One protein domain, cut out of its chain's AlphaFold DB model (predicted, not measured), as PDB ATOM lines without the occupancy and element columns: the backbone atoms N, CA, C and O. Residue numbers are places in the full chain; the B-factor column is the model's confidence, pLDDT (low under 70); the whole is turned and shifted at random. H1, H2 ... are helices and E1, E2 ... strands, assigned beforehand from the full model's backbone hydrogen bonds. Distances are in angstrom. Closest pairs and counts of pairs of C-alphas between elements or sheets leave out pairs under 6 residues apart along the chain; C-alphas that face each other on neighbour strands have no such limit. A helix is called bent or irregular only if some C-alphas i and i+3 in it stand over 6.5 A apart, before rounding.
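Overview. This is residues 139 to 259 of the 259 residues of an uncharacterized protein of Oryza barthii (UniProt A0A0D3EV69). A small twisted sheet at one end has the long helix H6 slantwise over one face and H2 over the opposite face, with H3 near the E3 edge. H1 packs on H6, and beyond H4 the domain extends to H5 at the far end, then folds back through residues 228 to 236 into H6. The printed part has 121 residues, with six named helices and four named strands in the order H1 E1 H2 E2 H3 E3 H4 H5 H6 E4; the sheet order is E3 E2 E1 E4, all parallel. The class is mixed, helices and strands; the whole is compact, with a radius of gyration of the C-alphas of 15.2 A and spans of 49 by 29 by 21 A.

Arrangement. Start at H1, residues 139 to 150, which touches H6, residues 237 to 250, at a steep tilt of 50 degrees; the closest C-alphas, of Val 144 and Val 247, are 5.8 A apart. Next comes E1, residues 156 to 161, an inner strand parallel to its neighbours E2, residues 182 to 186, and E4, residues 254 to 258; look for N 158 and O 183 at 2.9 A, and N 159 and O 255 at 2.9 A. H2, residues 167 to 174, lies over E1 and E4 at a height of 9.5 A over the sheet; H6 is on the opposite face, over E2 and E1, at 8.3 A. H3, residues 191 to 198, only grazes the sheet with residues 194 to 198. Edge strand E3, residues 204 to 206, is parallel to E2, with N 205 and O 182 2.8 A apart. E1, H2, E2 and E2, H3, E3 are strand-helix-strand units, parallel neighbours with a helix between, each with a right-handed crossover. H4, residues 207 to 213, is irregular, with C-alphas 209 and 212 8.3 A apart; it only just touches H1, through H1's residues 143 to 147 alone, with 3 pairs of C-alphas within 8 A, the closest Ile 143 and Leu 213 at 6.2 A. H5, residues 219 to 227, is close to H1 but not clearly touching, the closest C-alphas being those of Ser 139 and Trp 220, 7.0 A apart. Every O i to N i+4 pair is within hydrogen-bond range in H2, H3, H5 and H6; H1 has 6 of 8, and H4 0 of 3, beside 3 of 4 O i to N i+3 pairs.

Along the chain. Find C-alpha 139 at (177.516, 160.834, 194.688); from there H1 runs 17.4 A. E1 spans 16.9 A, H2 10.6 A, E2 13.3 A, H3 10.2 A, E3 7.0 A, H4 10.0 A and H5 12.3 A. At C-alpha 237, (174.636, 168.971, 181.730), H6 begins its 20.2 A. E4, 12.4 A, ends at C-alpha 258, (190.520, 171.987, 172.389).

Size, cuts and confidence. The farthest C-alphas, of Glu 173 and Gly 229, are 49.1 A apart. The printed part has no cut and no long link. Look for pLDDT under 70 at residues 162 to 165, 176 to 178, 188 and 259.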
ATOM      1  N   SER A 139     178.513 161.525 195.521       96.38
ATOM      2  CA  SER A 139     177.516 160.834 194.688       96.38
ATOM      3  C   SER A 139     177.859 160.834 193.194       96.38
ATOM      4  O   SER A 139     177.502 159.899 192.485       96.38
ATOM      5  N   LEU A 140     178.554 161.864 192.701       97.62
ATOM      6  CA  LEU A 140     179.051 161.908 191.326       97.62
ATOM      7  C   LEU A 140     180.334 161.082 191.177       97.62
ATOM      8  O   LEU A 140     180.515 160.415 190.162       97.62
ATOM      9  N   MET A 141     181.196 161.064 192.199       97.94
ATOM     10  CA  MET A 141     182.377 160.194 192.218       97.94
ATOM     11  C   MET A 141     182.004 158.704 192.200       97.94
ATOM     12  O   MET A 141     182.675 157.932 191.524       97.94
ATOM     13  N   ASP A 142     180.890 158.311 192.823       97.75
ATOM     14  CA  ASP A 142     180.350 156.947 192.712       97.75
ATOM     15  C   ASP A 142     180.017 156.568 191.253       97.75
ATOM     16  O   ASP A 142     180.216 155.420 190.842       97.75
ATOM     17  N   ILE A 143     179.529 157.521 190.445       98.19
ATOM     18  CA  ILE A 143     179.305 157.311 189.005       98.19
ATOM     19  C   ILE A 143     180.649 157.165 188.288       98.19
ATOM     20  O   ILE A 143     180.810 156.235 187.501       98.19
ATOM     21  N   VAL A 144     181.620 158.039 188.577       97.75
ATOM     22  CA  VAL A 144     182.978 157.978 188.003       97.75
ATOM     23  C   VAL A 144     183.613 156.609 188.257       97.75
ATOM     24  O   VAL A 144     184.088 155.964 187.323       97.75
ATOM     25  N   ASP A 145     183.561 156.121 189.495       96.75
ATOM     26  CA  ASP A 145     184.072 154.800 189.863       96.75
ATOM     27  C   ASP A 145     183.279 153.679 189.169       96.75
ATOM     28  O   ASP A 145     183.852 152.700 188.680       96.75
ATOM     29  N   GLY A 146     181.958 153.845 189.039       97.00
ATOM     30  CA  GLY A 146     181.086 152.958 188.270       97.00
ATOM     31  C   GLY A 146     181.475 152.846 186.792       97.00
ATOM     32  O   GLY A 146     181.495 151.732 186.260       97.00
ATOM     33  N   ILE A 147     181.829 153.959 186.146       96.88
ATOM     34  CA  ILE A 147     182.324 154.004 184.762       96.88
ATOM     35  C   ILE A 147     183.673 153.291 184.671       96.88
ATOM     36  O   ILE A 147     183.827 152.348 183.894       96.88
ATOM     37  N   ILE A 148     184.634 153.682 185.513       95.06
ATOM     38  CA  ILE A 148     185.999 153.140 185.483       95.06
ATOM     39  C   ILE A 148     185.999 151.630 185.736       95.06
ATOM     40  O   ILE A 148     186.737 150.909 185.075       95.06
ATOM     41  N   SER A 149     185.139 151.130 186.629       94.69
ATOM     42  CA  SER A 149     185.024 149.691 186.917       94.69
ATOM     43  C   SER A 149     184.510 148.848 185.742       94.69
ATOM     44  O   SER A 149     184.797 147.653 185.678       94.69
ATOM     45  N   ARG A 150     183.755 149.449 184.811       94.31
ATOM     46  CA  ARG A 150     183.278 148.806 183.571       94.31
ATOM     47  C   ARG A 150     184.289 148.912 182.431       94.31
ATOM     48  O   ARG A 150     184.157 148.219 181.422       94.31
ATOM     49  N   MET A 151     185.281 149.781 182.588       91.62
ATOM     50  CA  MET A 151     186.398 149.949 181.672       91.62
ATOM     51  C   MET A 151     187.615 149.156 182.160       91.62
ATOM     52  O   MET A 151     187.683 148.672 183.289       91.62
ATOM     53  N   GLN A 152     188.617 148.999 181.301       84.56
ATOM     54  CA  GLN A 152     189.922 148.510 181.743       84.56
ATOM     55  C   GLN A 152     190.605 149.566 182.620       84.56
ATOM     56  O   GLN A 152     190.596 150.746 182.280       84.56
ATOM     57  N   VAL A 153     191.264 149.129 183.699       75.44
ATOM     58  CA  VAL A 153     191.961 150.006 184.666       75.44
ATOM     59  C   VAL A 153     192.959 150.960 183.985       75.44
ATOM     60  O   VAL A 153     193.074 152.117 184.375       75.44
ATOM     61  N   ASP A 154     193.630 150.500 182.925       87.25
ATOM     62  CA  ASP A 154     194.615 151.268 182.157       87.25
ATOM     63  C   ASP A 154     194.027 151.767 180.821       87.25
ATOM     64  O   ASP A 154     194.422 151.312 179.745       87.25
ATOM     65  N   PHE A 155     193.097 152.720 180.868       92.50
ATOM     66  CA  PHE A 155     192.545 153.372 179.673       92.50
ATOM     67  C   PHE A 155     193.274 154.680 179.323       92.50
ATOM     68  O   PHE A 155     193.914 155.316 180.168       92.50
ATOM     69  N   ASP A 156     193.196 155.083 178.056       92.56
ATOM     70  CA  ASP A 156     193.573 156.419 177.593       92.56
ATOM     71  C   ASP A 156     192.340 157.316 177.512       92.56
ATOM     72  O   ASP A 156     191.222 156.845 177.338       92.56
ATOM     73  N   SER A 157     192.531 158.621 177.648       93.06
ATOM     74  CA  SER A 157     191.433 159.580 177.713       93.06
ATOM     75  C   SER A 157     191.697 160.788 176.831       93.06
ATOM     76  O   SER A 157     192.825 161.284 176.728       93.06
ATOM     77  N   VAL A 158     190.635 161.261 176.196       91.94
ATOM     78  CA  VAL A 158     190.635 162.433 175.332       91.94
ATOM     79  C   VAL A 158     189.506 163.334 175.778       91.94
ATOM     80  O   VAL A 158     188.389 162.859 175.949       91.94
ATOM     81  N   HIS A 159     189.785 164.619 175.921       91.56
ATOM     82  CA  HIS A 159     188.756 165.631 176.072       91.56
ATOM     83  C   HIS A 159     188.666 166.431 174.770       91.56
ATOM     84  O   HIS A 159     189.677 166.943 174.280       91.56
ATOM     85  N   VAL A 160     187.473 166.474 174.181       86.75
ATOM     86  CA  VAL A 160     187.181 167.209 172.948       86.75
ATOM     87  C   VAL A 160     186.382 168.463 173.278       86.75
ATOM     88  O   VAL A 160     185.417 168.415 174.035       86.75
ATOM     89  N   GLY A 161     186.794 169.599 172.720       75.12
ATOM     90  CA  GLY A 161     186.059 170.852 172.850       75.12
ATOM     91  C   GLY A 161     186.010 171.596 171.524       75.12
ATOM     92  O   GLY A 161     187.049 171.836 170.910       75.12
ATOM     93  N   GLY A 162     184.802 171.970 171.099       66.75
ATOM     94  CA  GLY A 162     184.550 172.682 169.846       66.75
ATOM     95  C   GLY A 162     184.225 171.767 168.660       66.75
ATOM     96  O   GLY A 162     184.229 170.544 168.760       66.75
ATOM     97  N   ASN A 163     183.917 172.381 167.516       62.59
ATOM     98  CA  ASN A 163     183.507 171.686 166.294       62.59
ATOM     99  C   ASN A 163     184.595 171.859 165.217       62.59
ATOM    100  O   ASN A 163     184.480 172.702 164.331       62.59
ATOM    101  N   ASP A 164     185.700 171.117 165.342       64.50
ATOM    102  CA  ASP A 164     186.802 171.128 164.369       64.50
ATOM    103  C   ASP A 164     186.741 169.886 163.469       64.50
ATOM    104  O   ASP A 164     186.736 168.743 163.933       64.50
ATOM    105  N   GLY A 165     186.743 170.105 162.151       65.12
ATOM    106  CA  GLY A 165     186.784 169.032 161.153       65.12
ATOM    107  C   GLY A 165     188.026 168.136 161.259       65.12
ATOM    108  O   GLY A 165     188.024 167.022 160.738       65.12
ATOM    109  N   ASN A 166     189.072 168.581 161.967       74.19
ATOM    110  CA  ASN A 166     190.311 167.837 162.192       74.19
ATOM    111  C   ASN A 166     190.393 167.123 163.552       74.19
ATOM    112  O   ASN A 166     191.432 166.511 163.825       74.19
ATOM    113  N   LEU A 167     189.339 167.150 164.386       77.12
ATOM    114  CA  LEU A 167     189.315 166.490 165.705       77.12
ATOM    115  C   LEU A 167     189.836 165.053 165.630       77.12
ATOM    116  O   LEU A 167     190.751 164.675 166.358       77.12
ATOM    117  N   ARG A 168     189.329 164.280 164.665       77.81
ATOM    118  CA  ARG A 168     189.761 162.903 164.411       77.81
ATOM    119  C   ARG A 168     191.277 162.794 164.253       77.81
ATOM    120  O   ARG A 168     191.906 162.003 164.949       77.81
ATOM    121  N   ARG A 169     191.866 163.580 163.346       81.38
ATOM    122  CA  ARG A 169     193.304 163.511 163.052       81.38
ATOM    123  C   ARG A 169     194.130 163.836 164.296       81.38
ATOM    124  O   ARG A 169     195.058 163.102 164.607       81.38
ATOM    125  N   ARG A 170     193.748 164.876 165.043       81.69
ATOM    126  CA  ARG A 170     194.448 165.290 166.272       81.69
ATOM    127  C   ARG A 170     194.398 164.207 167.350       81.69
ATOM    128  O   ARG A 170     195.413 163.953 168.000       81.69
ATOM    129  N   ILE A 171     193.252 163.543 167.513       82.81
ATOM    130  CA  ILE A 171     193.110 162.408 168.434       82.81
ATOM    131  C   ILE A 171     194.012 161.256 167.996       82.81
ATOM    132  O   ILE A 171     194.749 160.704 168.805       82.81
ATOM    133  N   GLU A 172     193.982 160.914 166.711       81.69
ATOM    134  CA  GLU A 172     194.755 159.815 166.139       81.69
ATOM    135  C   GLU A 172     196.276 160.021 166.162       81.69
ATOM    136  O   GLU A 172     197.009 159.044 166.274       81.69
ATOM    137  N   GLU A 173     196.752 161.260 166.034       82.75
ATOM    138  CA  GLU A 173     198.169 161.619 166.181       82.75
ATOM    139  C   GLU A 173     198.598 161.598 167.653       82.75
ATOM    140  O   GLU A 173     199.731 161.247 167.984       82.75
ATOM    141  N   SER A 174     197.681 161.967 168.549       81.69
ATOM    142  CA  SER A 174     197.963 162.070 169.978       81.69
ATOM    143  C   SER A 174     197.870 160.728 170.692       81.69
ATOM    144  O   SER A 174     198.577 160.511 171.673       81.69
ATOM    145  N   LEU A 175     197.025 159.808 170.239       81.56
ATOM    146  CA  LEU A 175     196.901 158.470 170.798       81.56
ATOM    147  C   LEU A 175     197.617 157.461 169.898       81.56
ATOM    148  O   LEU A 175     197.198 157.166 168.783       81.56
ATOM    149  N   ASN A 176     198.687 156.863 170.416       68.81
ATOM    150  CA  ASN A 176     199.278 155.695 169.776       68.81
ATOM    151  C   ASN A 176     198.289 154.553 170.026       68.81
ATOM    152  O   ASN A 176     198.029 154.273 171.194       68.81
ATOM    153  N   GLY A 177     197.724 153.935 168.982       63.00
ATOM    154  CA  GLY A 177     196.688 152.882 169.045       63.00
ATOM    155  C   GLY A 177     197.111 151.568 169.724       63.00
ATOM    156  O   GLY A 177     196.841 150.485 169.220       63.00
ATOM    157  N   GLY A 178     197.811 151.647 170.854       63.22
ATOM    158  CA  GLY A 178     198.473 150.572 171.586       63.22
ATOM    159  C   GLY A 178     197.529 149.717 172.426       63.22
ATOM    160  O   GLY A 178     197.843 149.426 173.576       63.22
ATOM    161  N   GLY A 179     196.375 149.347 171.870       72.81
ATOM    162  CA  GLY A 179     195.479 148.310 172.399       72.81
ATOM    163  C   GLY A 179     194.631 148.669 173.627       72.81
ATOM    164  O   GLY A 179     193.702 147.923 173.934       72.81
ATOM    165  N   ARG A 180     194.908 149.789 174.305       84.81
ATOM    166  CA  ARG A 180     194.134 150.266 175.465       84.81
ATOM    167  C   ARG A 180     192.799 150.875 175.039       84.81
ATOM    168  O   ARG A 180     192.697 151.460 173.961       84.81
ATOM    169  N   GLN A 181     191.791 150.734 175.899       91.38
ATOM    170  CA  GLN A 181     190.492 151.382 175.708       91.38
ATOM    171  C   GLN A 181     190.643 152.906 175.745       91.38
ATOM    172  O   GLN A 181     191.538 153.424 176.416       91.38
ATOM    173  N   VAL A 182     189.759 153.616 175.043       92.38
ATOM    174  CA  VAL A 182     189.756 155.083 174.992       92.38
ATOM    175  C   VAL A 182     188.453 155.626 175.565       92.38
ATOM    176  O   VAL A 182     187.382 155.244 175.099       92.38
ATOM    177  N   TYR A 183     188.540 156.532 176.538       94.06
ATOM    178  CA  TYR A 183     187.428 157.375 176.975       94.06
ATOM    179  C   TYR A 183     187.445 158.704 176.218       94.06
ATOM    180  O   TYR A 183     188.483 159.371 176.168       94.06
ATOM    181  N   VAL A 184     186.312 159.107 175.654       92.88
ATOM    182  CA  VAL A 184     186.131 160.405 175.000       92.88
ATOM    183  C   VAL A 184     185.171 161.233 175.851       92.88
ATOM    184  O   VAL A 184     184.008 160.869 175.993       92.88
ATOM    185  N   ALA A 185     185.689 162.319 176.416       92.88
ATOM    186  CA  ALA A 185     184.978 163.283 177.247       92.88
ATOM    187  C   ALA A 185     184.693 164.569 176.463       92.88
ATOM    188  O   ALA A 185     185.498 164.957 175.611       92.88
ATOM    189  N   GLY A 186     183.631 165.279 176.829       86.12
ATOM    190  CA  GLY A 186     183.329 166.614 176.318       86.12
ATOM    191  C   GLY A 186     182.225 166.648 175.265       86.12
ATOM    192  O   GLY A 186     181.540 165.663 174.985       86.12
ATOM    193  N   GLU A 187     182.029 167.828 174.688       74.06
ATOM    194  CA  GLU A 187     180.929 168.111 173.768       74.06
ATOM    195  C   GLU A 187     181.304 167.827 172.303       74.06
ATOM    196  O   GLU A 187     182.474 167.768 171.929       74.06
ATOM    197  N   GLY A 188     180.304 167.659 171.433       66.62
ATOM    198  CA  GLY A 188     180.535 167.451 169.994       66.62
ATOM    199  C   GLY A 188     180.881 166.011 169.596       66.62
ATOM    200  O   GLY A 188     181.181 165.747 168.428       66.62
ATOM    201  N   ILE A 189     180.786 165.059 170.529       78.31
ATOM    202  CA  ILE A 189     180.861 163.627 170.233       78.31
ATOM    203  C   ILE A 189     179.645 163.243 169.383       78.31
ATOM    204  O   ILE A 189     178.506 163.274 169.839       78.31
ATOM    205  N   ASN A 190     179.891 162.871 168.129       80.81
ATOM    206  CA  ASN A 190     178.858 162.409 167.210       80.81
ATOM    207  C   ASN A 190     179.176 161.006 166.683       80.81
ATOM    208  O   ASN A 190     180.293 160.503 166.821       80.81
ATOM    209  N   VAL A 191     178.181 160.384 166.052       82.44
ATOM    210  CA  VAL A 191     178.284 159.017 165.518       82.44
ATOM    211  C   VAL A 191     179.451 158.879 164.536       82.44
ATOM    212  O   VAL A 191     180.193 157.908 164.610       82.44
ATOM    213  N   VAL A 192     179.694 159.884 163.686       84.19
ATOM    214  CA  VAL A 192     180.774 159.857 162.684       84.19
ATOM    215  C   VAL A 192     182.155 159.806 163.342       84.19
ATOM    216  O   VAL A 192     183.010 159.018 162.933       84.19
ATOM    217  N   LEU A 193     182.385 160.624 164.374       83.50
ATOM    218  CA  LEU A 193     183.632 160.609 165.137       83.50
ATOM    219  C   LEU A 193     183.794 159.280 165.884       83.50
ATOM    220  O   LEU A 193     184.862 158.674 165.826       83.50
ATOM    221  N   LEU A 194     182.736 158.811 166.552       85.62
ATOM    222  CA  LEU A 194     182.766 157.563 167.314       85.62
ATOM    223  C   LEU A 194     183.059 156.352 166.426       85.62
ATOM    224  O   LEU A 194     183.913 155.545 166.782       85.62
ATOM    225  N   ASP A 195     182.408 156.234 165.270       86.12
ATOM    226  CA  ASP A 195     182.623 155.127 164.333       86.12
ATOM    227  C   ASP A 195     184.054 155.128 163.787       86.12
ATOM    228  O   ASP A 195     184.705 154.082 163.722       86.12
ATOM    229  N   ALA A 196     184.592 156.310 163.473       83.31
ATOM    230  CA  ALA A 196     185.974 156.450 163.032       83.31
ATOM    231  C   ALA A 196     186.982 156.028 164.115       83.31
ATOM    232  O   ALA A 196     187.970 155.358 163.809       83.31
ATOM    233  N   LEU A 197     186.737 156.386 165.380       86.50
ATOM    234  CA  LEU A 197     187.590 155.970 166.493       86.50
ATOM    235  C   LEU A 197     187.460 154.460 166.752       86.50
ATOM    236  O   LEU A 197     188.472 153.778 166.900       86.50
ATOM    237  N   LYS A 198     186.243 153.905 166.730       87.62
ATOM    238  CA  LYS A 198     185.996 152.460 166.902       87.62
ATOM    239  C   LYS A 198     186.660 151.605 165.820       87.62
ATOM    240  O   LYS A 198     186.997 150.459 166.082       87.62
ATOM    241  N   ALA A 199     186.898 152.152 164.627       85.19
ATOM    242  CA  ALA A 199     187.646 151.461 163.577       85.19
ATOM    243  C   ALA A 199     189.149 151.295 163.893       85.19
ATOM    244  O   ALA A 199     189.807 150.445 163.294       85.19
ATOM    245  N   LYS A 200     189.706 152.108 164.804       82.38
ATOM    246  CA  LYS A 200     191.146 152.150 165.114       82.38
ATOM    247  C   LYS A 200     191.485 151.688 166.532       82.38
ATOM    248  O   LYS A 200     192.580 151.173 166.751       82.38
ATOM    249  N   TYR A 201     190.573 151.864 167.485       84.31
ATOM    250  CA  TYR A 201     190.755 151.468 168.881       84.31
ATOM    251  C   TYR A 201     189.876 150.265 169.223       84.31
ATOM    252  O   TYR A 201     188.749 150.150 168.754       84.31
ATOM    253  N   SER A 202     190.390 149.382 170.081       78.88
ATOM    254  CA  SER A 202     189.723 148.142 170.501       78.88
ATOM    255  C   SER A 202     188.386 148.386 171.205       78.88
ATOM    256  O   SER A 202     187.451 147.600 171.057       78.88
ATOM    257  N   SER A 203     188.273 149.467 171.978       88.19
ATOM    258  CA  SER A 203     187.012 149.927 172.562       88.19
ATOM    259  C   SER A 203     187.061 151.432 172.790       88.19
ATOM    260  O   SER A 203     188.062 151.964 173.276       88.19
ATOM    261  N   VAL A 204     185.968 152.106 172.437       91.62
ATOM    262  CA  VAL A 204     185.782 153.546 172.626       91.62
ATOM    263  C   VAL A 204     184.548 153.744 173.489       91.62
ATOM    264  O   VAL A 204     183.464 153.276 173.136       91.62
ATOM    265  N   HIS A 205     184.733 154.432 174.605       93.62
ATOM    266  CA  HIS A 205     183.710 154.748 175.588       93.62
ATOM    267  C   HIS A 205     183.515 156.261 175.663       93.62
ATOM    268  O   HIS A 205     184.421 157.035 175.365       93.62
ATOM    269  N   TYR A 206     182.316 156.663 176.048       93.81
ATOM    270  CA  TYR A 206     181.892 158.043 176.255       93.81
ATOM    271  C   TYR A 206     180.777 158.014 177.297       93.81
ATOM    272  O   TYR A 206     180.232 156.937 177.557       93.81
ATOM    273  N   LEU A 207     180.445 159.162 177.886       94.81
ATOM    274  CA  LEU A 207     179.541 159.225 179.033       94.81
ATOM    275  C   LEU A 207     178.244 158.434 178.817       94.81
ATOM    276  O   LEU A 207     177.972 157.501 179.561       94.81
ATOM    277  N   ASP A 208     177.498 158.718 177.748       92.56
ATOM    278  CA  ASP A 208     176.180 158.106 177.501       92.56
ATOM    279  C   ASP A 208     176.194 156.585 177.313       92.56
ATOM    280  O   ASP A 208     175.151 155.948 177.417       92.56
ATOM    281  N   ALA A 209     177.360 155.970 177.095       93.19
ATOM    282  CA  ALA A 209     177.473 154.514 177.112       93.19
ATOM    283  C   ALA A 209     177.235 153.898 178.508       93.19
ATOM    284  O   ALA A 209     177.165 152.675 178.612       93.19
ATOM    285  N   PHE A 210     177.137 154.727 179.554       96.19
ATOM    286  CA  PHE A 210     176.953 154.336 180.953       96.19
ATOM    287  C   PHE A 210     175.694 154.947 181.585       96.19
ATOM    288  O   PHE A 210     175.627 155.103 182.809       96.19
ATOM    289  N   GLU A 211     174.704 155.319 180.763       96.12
ATOM    290  CA  GLU A 211     173.470 155.976 181.207       96.12
ATOM    291  C   GLU A 211     172.777 155.237 182.358       96.12
ATOM    292  O   GLU A 211     172.203 155.868 183.246       96.12
ATOM    293  N   GLU A 212     172.893 153.909 182.427       97.00
ATOM    294  CA  GLU A 212     172.288 153.100 183.484       97.00
ATOM    295  C   GLU A 212     172.746 153.480 184.903       97.00
ATOM    296  O   GLU A 212     172.075 153.145 185.882       97.00
ATOM    297  N   LEU A 213     173.877 154.180 185.039       97.88
ATOM    298  CA  LEU A 213     174.388 154.656 186.323       97.88
ATOM    299  C   LEU A 213     173.539 155.785 186.922       97.88
ATOM    300  O   LEU A 213     173.438 155.880 188.147       97.88
ATOM    301  N   TRP A 214     172.870 156.594 186.100       96.50
ATOM    302  CA  TRP A 214     172.027 157.721 186.536       96.50
ATOM    303  C   TRP A 214     170.613 157.709 185.944       96.50
ATOM    304  O   TRP A 214     169.820 158.601 186.248       96.50
ATOM    305  N   ALA A 215     170.287 156.716 185.113       95.88
ATOM    306  CA  ALA A 215     168.956 156.520 184.556       95.88
ATOM    307  C   ALA A 215     167.879 156.426 185.650       95.88
ATOM    308  O   ALA A 215     168.156 156.219 186.837       95.88
ATOM    309  N   ARG A 216     166.611 156.538 185.237       93.00
ATOM    310  CA  ARG A 216     165.475 156.334 186.145       93.00
ATOM    311  C   ARG A 216     165.612 154.980 186.846       93.00
ATOM    312  O   ARG A 216     165.967 153.985 186.223       93.00
ATOM    313  N   ASP A 217     165.354 154.989 188.149       93.25
ATOM    314  CA  ASP A 217     165.474 153.838 189.053       93.25
ATOM    315  C   ASP A 217     166.905 153.320 189.300       93.25
ATOM    316  O   ASP A 217     167.082 152.320 190.001       93.25
ATOM    317  N   SER A 218     167.947 154.016 188.821       97.00
ATOM    318  CA  SER A 218     169.323 153.705 189.217       97.00
ATOM    319  C   SER A 218     169.543 153.945 190.716       97.00
ATOM    320  O   SER A 218     168.832 154.721 191.366       97.00
ATOM    321  N   LYS A 219     170.585 153.317 191.280       96.56
ATOM    322  CA  LYS A 219     170.987 153.546 192.679       96.56
ATOM    323  C   LYS A 219     171.207 155.037 192.953       96.56
ATOM    324  O   LYS A 219     170.748 155.535 193.978       96.56
ATOM    325  N   TRP A 220     171.889 155.729 192.040       96.81
ATOM    326  CA  TRP A 220     172.131 157.164 192.151       96.81
ATOM    327  C   TRP A 220     170.811 157.937 192.148       96.81
ATOM    328  O   TRP A 220     170.544 158.683 193.084       96.81
ATOM    329  N   PHE A 221     169.938 157.697 191.165       95.50
ATOM    330  CA  PHE A 221     168.671 158.418 191.033       95.50
ATOM    331  C   PHE A 221     167.789 158.278 192.281       95.50
ATOM    332  O   PHE A 221     167.261 159.268 192.798       95.50
ATOM    333  N   LEU A 222     167.649 157.051 192.793       96.25
ATOM    334  CA  LEU A 222     166.847 156.766 193.982       96.25
ATOM    335  C   LEU A 222     167.409 157.455 195.231       96.25
ATOM    336  O   LEU A 222     166.642 158.015 196.018       96.25
ATOM    337  N   GLU A 223     168.732 157.459 195.397       94.94
ATOM    338  CA  GLU A 223     169.382 158.110 196.534       94.94
ATOM    339  C   GLU A 223     169.271 159.636 196.458       94.94
ATOM    340  O   GLU A 223     168.886 160.276 197.438       94.94
ATOM    341  N   MET A 224     169.508 160.230 195.287       93.06
ATOM    342  CA  MET A 224     169.375 161.676 195.105       93.06
ATOM    343  C   MET A 224     167.937 162.141 195.336       93.06
ATOM    344  O   MET A 224     167.715 163.133 196.030       93.06
ATOM    345  N   LYS A 225     166.946 161.385 194.848       92.75
ATOM    346  CA  LYS A 225     165.529 161.641 195.130       92.75
ATOM    347  C   LYS A 225     165.236 161.595 196.630       92.75
ATOM    348  O   LYS A 225     164.521 162.453 197.143       92.75
ATOM    349  N   ARG A 226     165.787 160.613 197.351       94.12
ATOM    350  CA  ARG A 226     165.619 160.481 198.807       94.12
ATOM    351  C   ARG A 226     166.233 161.667 199.556       94.12
ATOM    352  O   ARG A 226     165.575 162.240 200.423       94.12
ATOM    353  N   LEU A 227     167.464 162.048 199.212       91.00
ATOM    354  CA  LEU A 227     168.170 163.191 199.802       91.00
ATOM    355  C   LEU A 227     167.480 164.525 199.491       91.00
ATOM    356  O   LEU A 227     167.544 165.455 200.294       91.00
ATOM    357  N   ASN A 228     166.772 164.599 198.366       90.62
ATOM    358  CA  ASN A 228     166.014 165.767 197.940       90.62
ATOM    359  C   ASN A 228     164.531 165.735 198.365       90.62
ATOM    360  O   ASN A 228     163.654 166.233 197.660       90.62
ATOM    361  N   GLY A 229     164.209 165.099 199.496       90.00
ATOM    362  CA  GLY A 229     162.849 165.120 200.049       90.00
ATOM    363  C   GLY A 229     161.788 164.448 199.167       90.00
ATOM    364  O   GLY A 229     160.613 164.790 199.249       90.00
ATOM    365  N   GLY A 230     162.188 163.505 198.313       91.12
ATOM    366  CA  GLY A 230     161.305 162.800 197.384       91.12
ATOM    367  C   GLY A 230     161.198 163.441 195.998       91.12
ATOM    368  O   GLY A 230     160.589 162.833 195.114       91.12
ATOM    369  N   VAL A 231     161.803 164.613 195.778       89.81
ATOM    370  CA  VAL A 231     161.816 165.291 194.475       89.81
ATOM    371  C   VAL A 231     162.935 164.706 193.603       89.81
ATOM    372  O   VAL A 231     164.096 164.727 194.016       89.81
ATOM    373  N   PRO A 232     162.630 164.157 192.412       89.62
ATOM    374  CA  PRO A 232     163.648 163.639 191.503       89.62
ATOM    375  C   PRO A 232     164.719 164.679 191.164       89.62
ATOM    376  O   PRO A 232     164.407 165.849 190.960       89.62
ATOM    377  N   VAL A 233     165.971 164.236 191.072       88.81
ATOM    378  CA  VAL A 233     167.094 165.061 190.617       88.81
ATOM    379  C   VAL A 233     167.530 164.532 189.260       88.81
ATOM    380  O   VAL A 233     167.900 163.365 189.139       88.81
ATOM    381  N   GLU A 234     167.455 165.374 188.235       89.38
ATOM    382  CA  GLU A 234     167.958 165.023 186.908       89.38
ATOM    383  C   GLU A 234     169.483 165.126 186.855       89.38
ATOM    384  O   GLU A 234     170.069 166.060 187.408       89.38
ATOM    385  N   PHE A 235     170.107 164.180 186.152       92.50
ATOM    386  CA  PHE A 235     171.532 164.203 185.844       92.50
ATOM    387  C   PHE A 235     171.800 165.199 184.708       92.50
ATOM    388  O   PHE A 235     171.802 164.853 183.526       92.50
ATOM    389  N   ASP A 236     171.921 166.468 185.085       89.62
ATOM    390  CA  ASP A 236     171.997 167.590 184.149       89.62
ATOM    391  C   ASP A 236     173.359 167.747 183.458       89.62
ATOM    392  O   ASP A 236     174.337 167.074 183.780       89.62
ATOM    393  N   GLY A 237     173.423 168.672 182.494       87.25
ATOM    394  CA  GLY A 237     174.636 168.971 181.730       87.25
ATOM    395  C   GLY A 237     175.848 169.315 182.598       87.25
ATOM    396  O   GLY A 237     176.955 168.885 182.295       87.25
ATOM    397  N   TYR A 238     175.646 169.997 183.729       88.31
ATOM    398  CA  TYR A 238     176.749 170.362 184.614       88.31
ATOM    399  C   TYR A 238     177.291 169.139 185.363       88.31
ATOM    400  O   TYR A 238     178.502 168.961 185.477       88.31
ATOM    401  N   MET A 239     176.410 168.259 185.854       92.38
ATOM    402  CA  MET A 239     176.829 166.981 186.446       92.38
ATOM    403  C   MET A 239     177.559 166.108 185.426       92.38
ATOM    404  O   MET A 239     178.568 165.487 185.764       92.38
ATOM    405  N   ARG A 240     177.083 166.101 184.176       92.88
ATOM    406  CA  ARG A 240     177.713 165.385 183.063       92.88
ATOM    407  C   ARG A 240     179.129 165.888 182.815       92.88
ATOM    408  O   ARG A 240     180.038 165.068 182.814       92.88
ATOM    409  N   GLU A 241     179.335 167.201 182.714       90.44
ATOM    410  CA  GLU A 241     180.669 167.806 182.580       90.44
ATOM    411  C   GLU A 241     181.605 167.445 183.741       90.44
ATOM    412  O   GLU A 241     182.775 167.127 183.517       90.44
ATOM    413  N   LEU A 242     181.107 167.483 184.985       92.88
ATOM    414  CA  LEU A 242     181.898 167.116 186.161       92.88
ATOM    415  C   LEU A 242     182.337 165.650 186.101       92.88
ATOM    416  O   LEU A 242     183.523 165.364 186.258       92.88
ATOM    417  N   VAL A 243     181.407 164.728 185.834       96.25
ATOM    418  CA  VAL A 243     181.719 163.296 185.722       96.25
ATOM    419  C   VAL A 243     182.669 163.035 184.553       96.25
ATOM    420  O   VAL A 243     183.680 162.360 184.742       96.25
ATOM    421  N   ASP A 244     182.416 163.621 183.379       94.50
ATOM    422  CA  ASP A 244     183.288 163.492 182.206       94.50
ATOM    423  C   ASP A 244     184.715 163.938 182.503       94.50
ATOM    424  O   ASP A 244     185.687 163.251 182.170       94.50
ATOM    425  N   ARG A 245     184.845 165.092 183.164       93.88
ATOM    426  CA  ARG A 245     186.136 165.653 183.542       93.88
ATOM    427  C   ARG A 245     186.869 164.743 184.519       93.88
ATOM    428  O   ARG A 245     188.070 164.536 184.350       93.88
ATOM    429  N   GLU A 246     186.182 164.211 185.523       96.19
ATOM    430  CA  GLU A 246     186.787 163.307 186.500       96.19
ATOM    431  C   GLU A 246     187.244 161.998 185.845       96.19
ATOM    432  O   GLU A 246     188.391 161.596 186.049       96.19
ATOM    433  N   VAL A 247     186.425 161.373 184.989       96.56
ATOM    434  CA  VAL A 247     186.824 160.160 184.250       96.56
ATOM    435  C   VAL A 247     188.030 160.445 183.352       96.56
ATOM    436  O   VAL A 247     189.011 159.697 183.377       96.56
ATOM    437  N   PHE A 248     188.019 161.562 182.616       95.31
ATOM    438  CA  PHE A 248     189.161 162.000 181.813       95.31
ATOM    439  C   PHE A 248     190.442 162.115 182.652       95.31
ATOM    440  O   PHE A 248     191.494 161.599 182.275       95.31
ATOM    441  N   LEU A 249     190.375 162.732 183.833       94.56
ATOM    442  CA  LEU A 249     191.558 162.935 184.671       94.56
ATOM    443  C   LEU A 249     192.206 161.619 185.148       94.56
ATOM    444  O   LEU A 249     193.424 161.585 185.389       94.56
ATOM    445  N   LYS A 250     191.425 160.534 185.226       94.56
ATOM    446  CA  LYS A 250     191.873 159.188 185.623       94.56
ATOM    447  C   LYS A 250     192.558 158.411 184.497       94.56
ATOM    448  O   LYS A 250     193.269 157.454 184.793       94.56
ATOM    449  N   GLY A 251     192.430 158.845 183.242       92.81
ATOM    450  CA  GLY A 251     193.108 158.206 182.116       92.81
ATOM    451  C   GLY A 251     194.635 158.244 182.246       92.81
ATOM    452  O   GLY A 251     195.229 159.223 182.717       92.81
ATOM    453  N   LYS A 252     195.300 157.178 181.798       91.38
ATOM    454  CA  LYS A 252     196.761 157.029 181.868       91.38
ATOM    455  C   LYS A 252     197.463 158.032 180.957       91.38
ATOM    456  O   LYS A 252     198.333 158.776 181.412       91.38
ATOM    457  N   LYS A 253     197.040 158.105 179.693       91.12
ATOM    458  CA  LYS A 253     197.325 159.236 178.807       91.12
ATOM    459  C   LYS A 253     196.102 160.144 178.757       91.12
ATOM    460  O   LYS A 253     194.977 159.672 178.611       91.12
ATOM    461  N   LYS A 254     196.347 161.444 178.877       92.62
ATOM    462  CA  LYS A 254     195.340 162.505 178.821       92.62
ATOM    463  C   LYS A 254     195.666 163.408 177.651       92.62
ATOM    464  O   LYS A 254     196.769 163.954 177.599       92.62
ATOM    465  N   VAL A 255     194.739 163.531 176.715       90.06
ATOM    466  CA  VAL A 255     194.887 164.389 175.539       90.06
ATOM    467  C   VAL A 255     193.772 165.422 175.548       90.06
ATOM    468  O   VAL A 255     192.600 165.073 175.488       90.06
ATOM    469  N   GLU A 256     194.143 166.694 175.605       89.00
ATOM    470  CA  GLU A 256     193.216 167.810 175.422       89.00
ATOM    471  C   GLU A 256     193.220 168.197 173.938       89.00
ATOM    472  O   GLU A 256     194.248 168.606 173.391       89.00
ATOM    473  N   VAL A 257     192.075 168.053 173.273       83.50
ATOM    474  CA  VAL A 257     191.860 168.476 171.886       83.50
ATOM    475  C   VAL A 257     190.828 169.593 171.901       83.50
ATOM    476  O   VAL A 257     189.661 169.414 171.562       83.50
ATOM    477  N   LEU A 258     191.292 170.752 172.353       74.00
ATOM    478  CA  LEU A 258     190.520 171.987 172.389       74.00
ATOM    479  C   LEU A 258     190.801 172.802 171.117       74.00
ATOM    480  O   LEU A 258     191.904 172.705 170.547       74.00
ATOM    481  N   VAL A 259     189.796 173.547 170.661       59.22
ATOM    482  CA  VAL A 259     189.891 174.578 169.612       59.22
ATOM    483  C   VAL A 259     190.024 175.942 170.267       59.22
ATOM    484  O   VAL A 259     189.245 176.208 171.209       59.22
TER     485      VAL A 259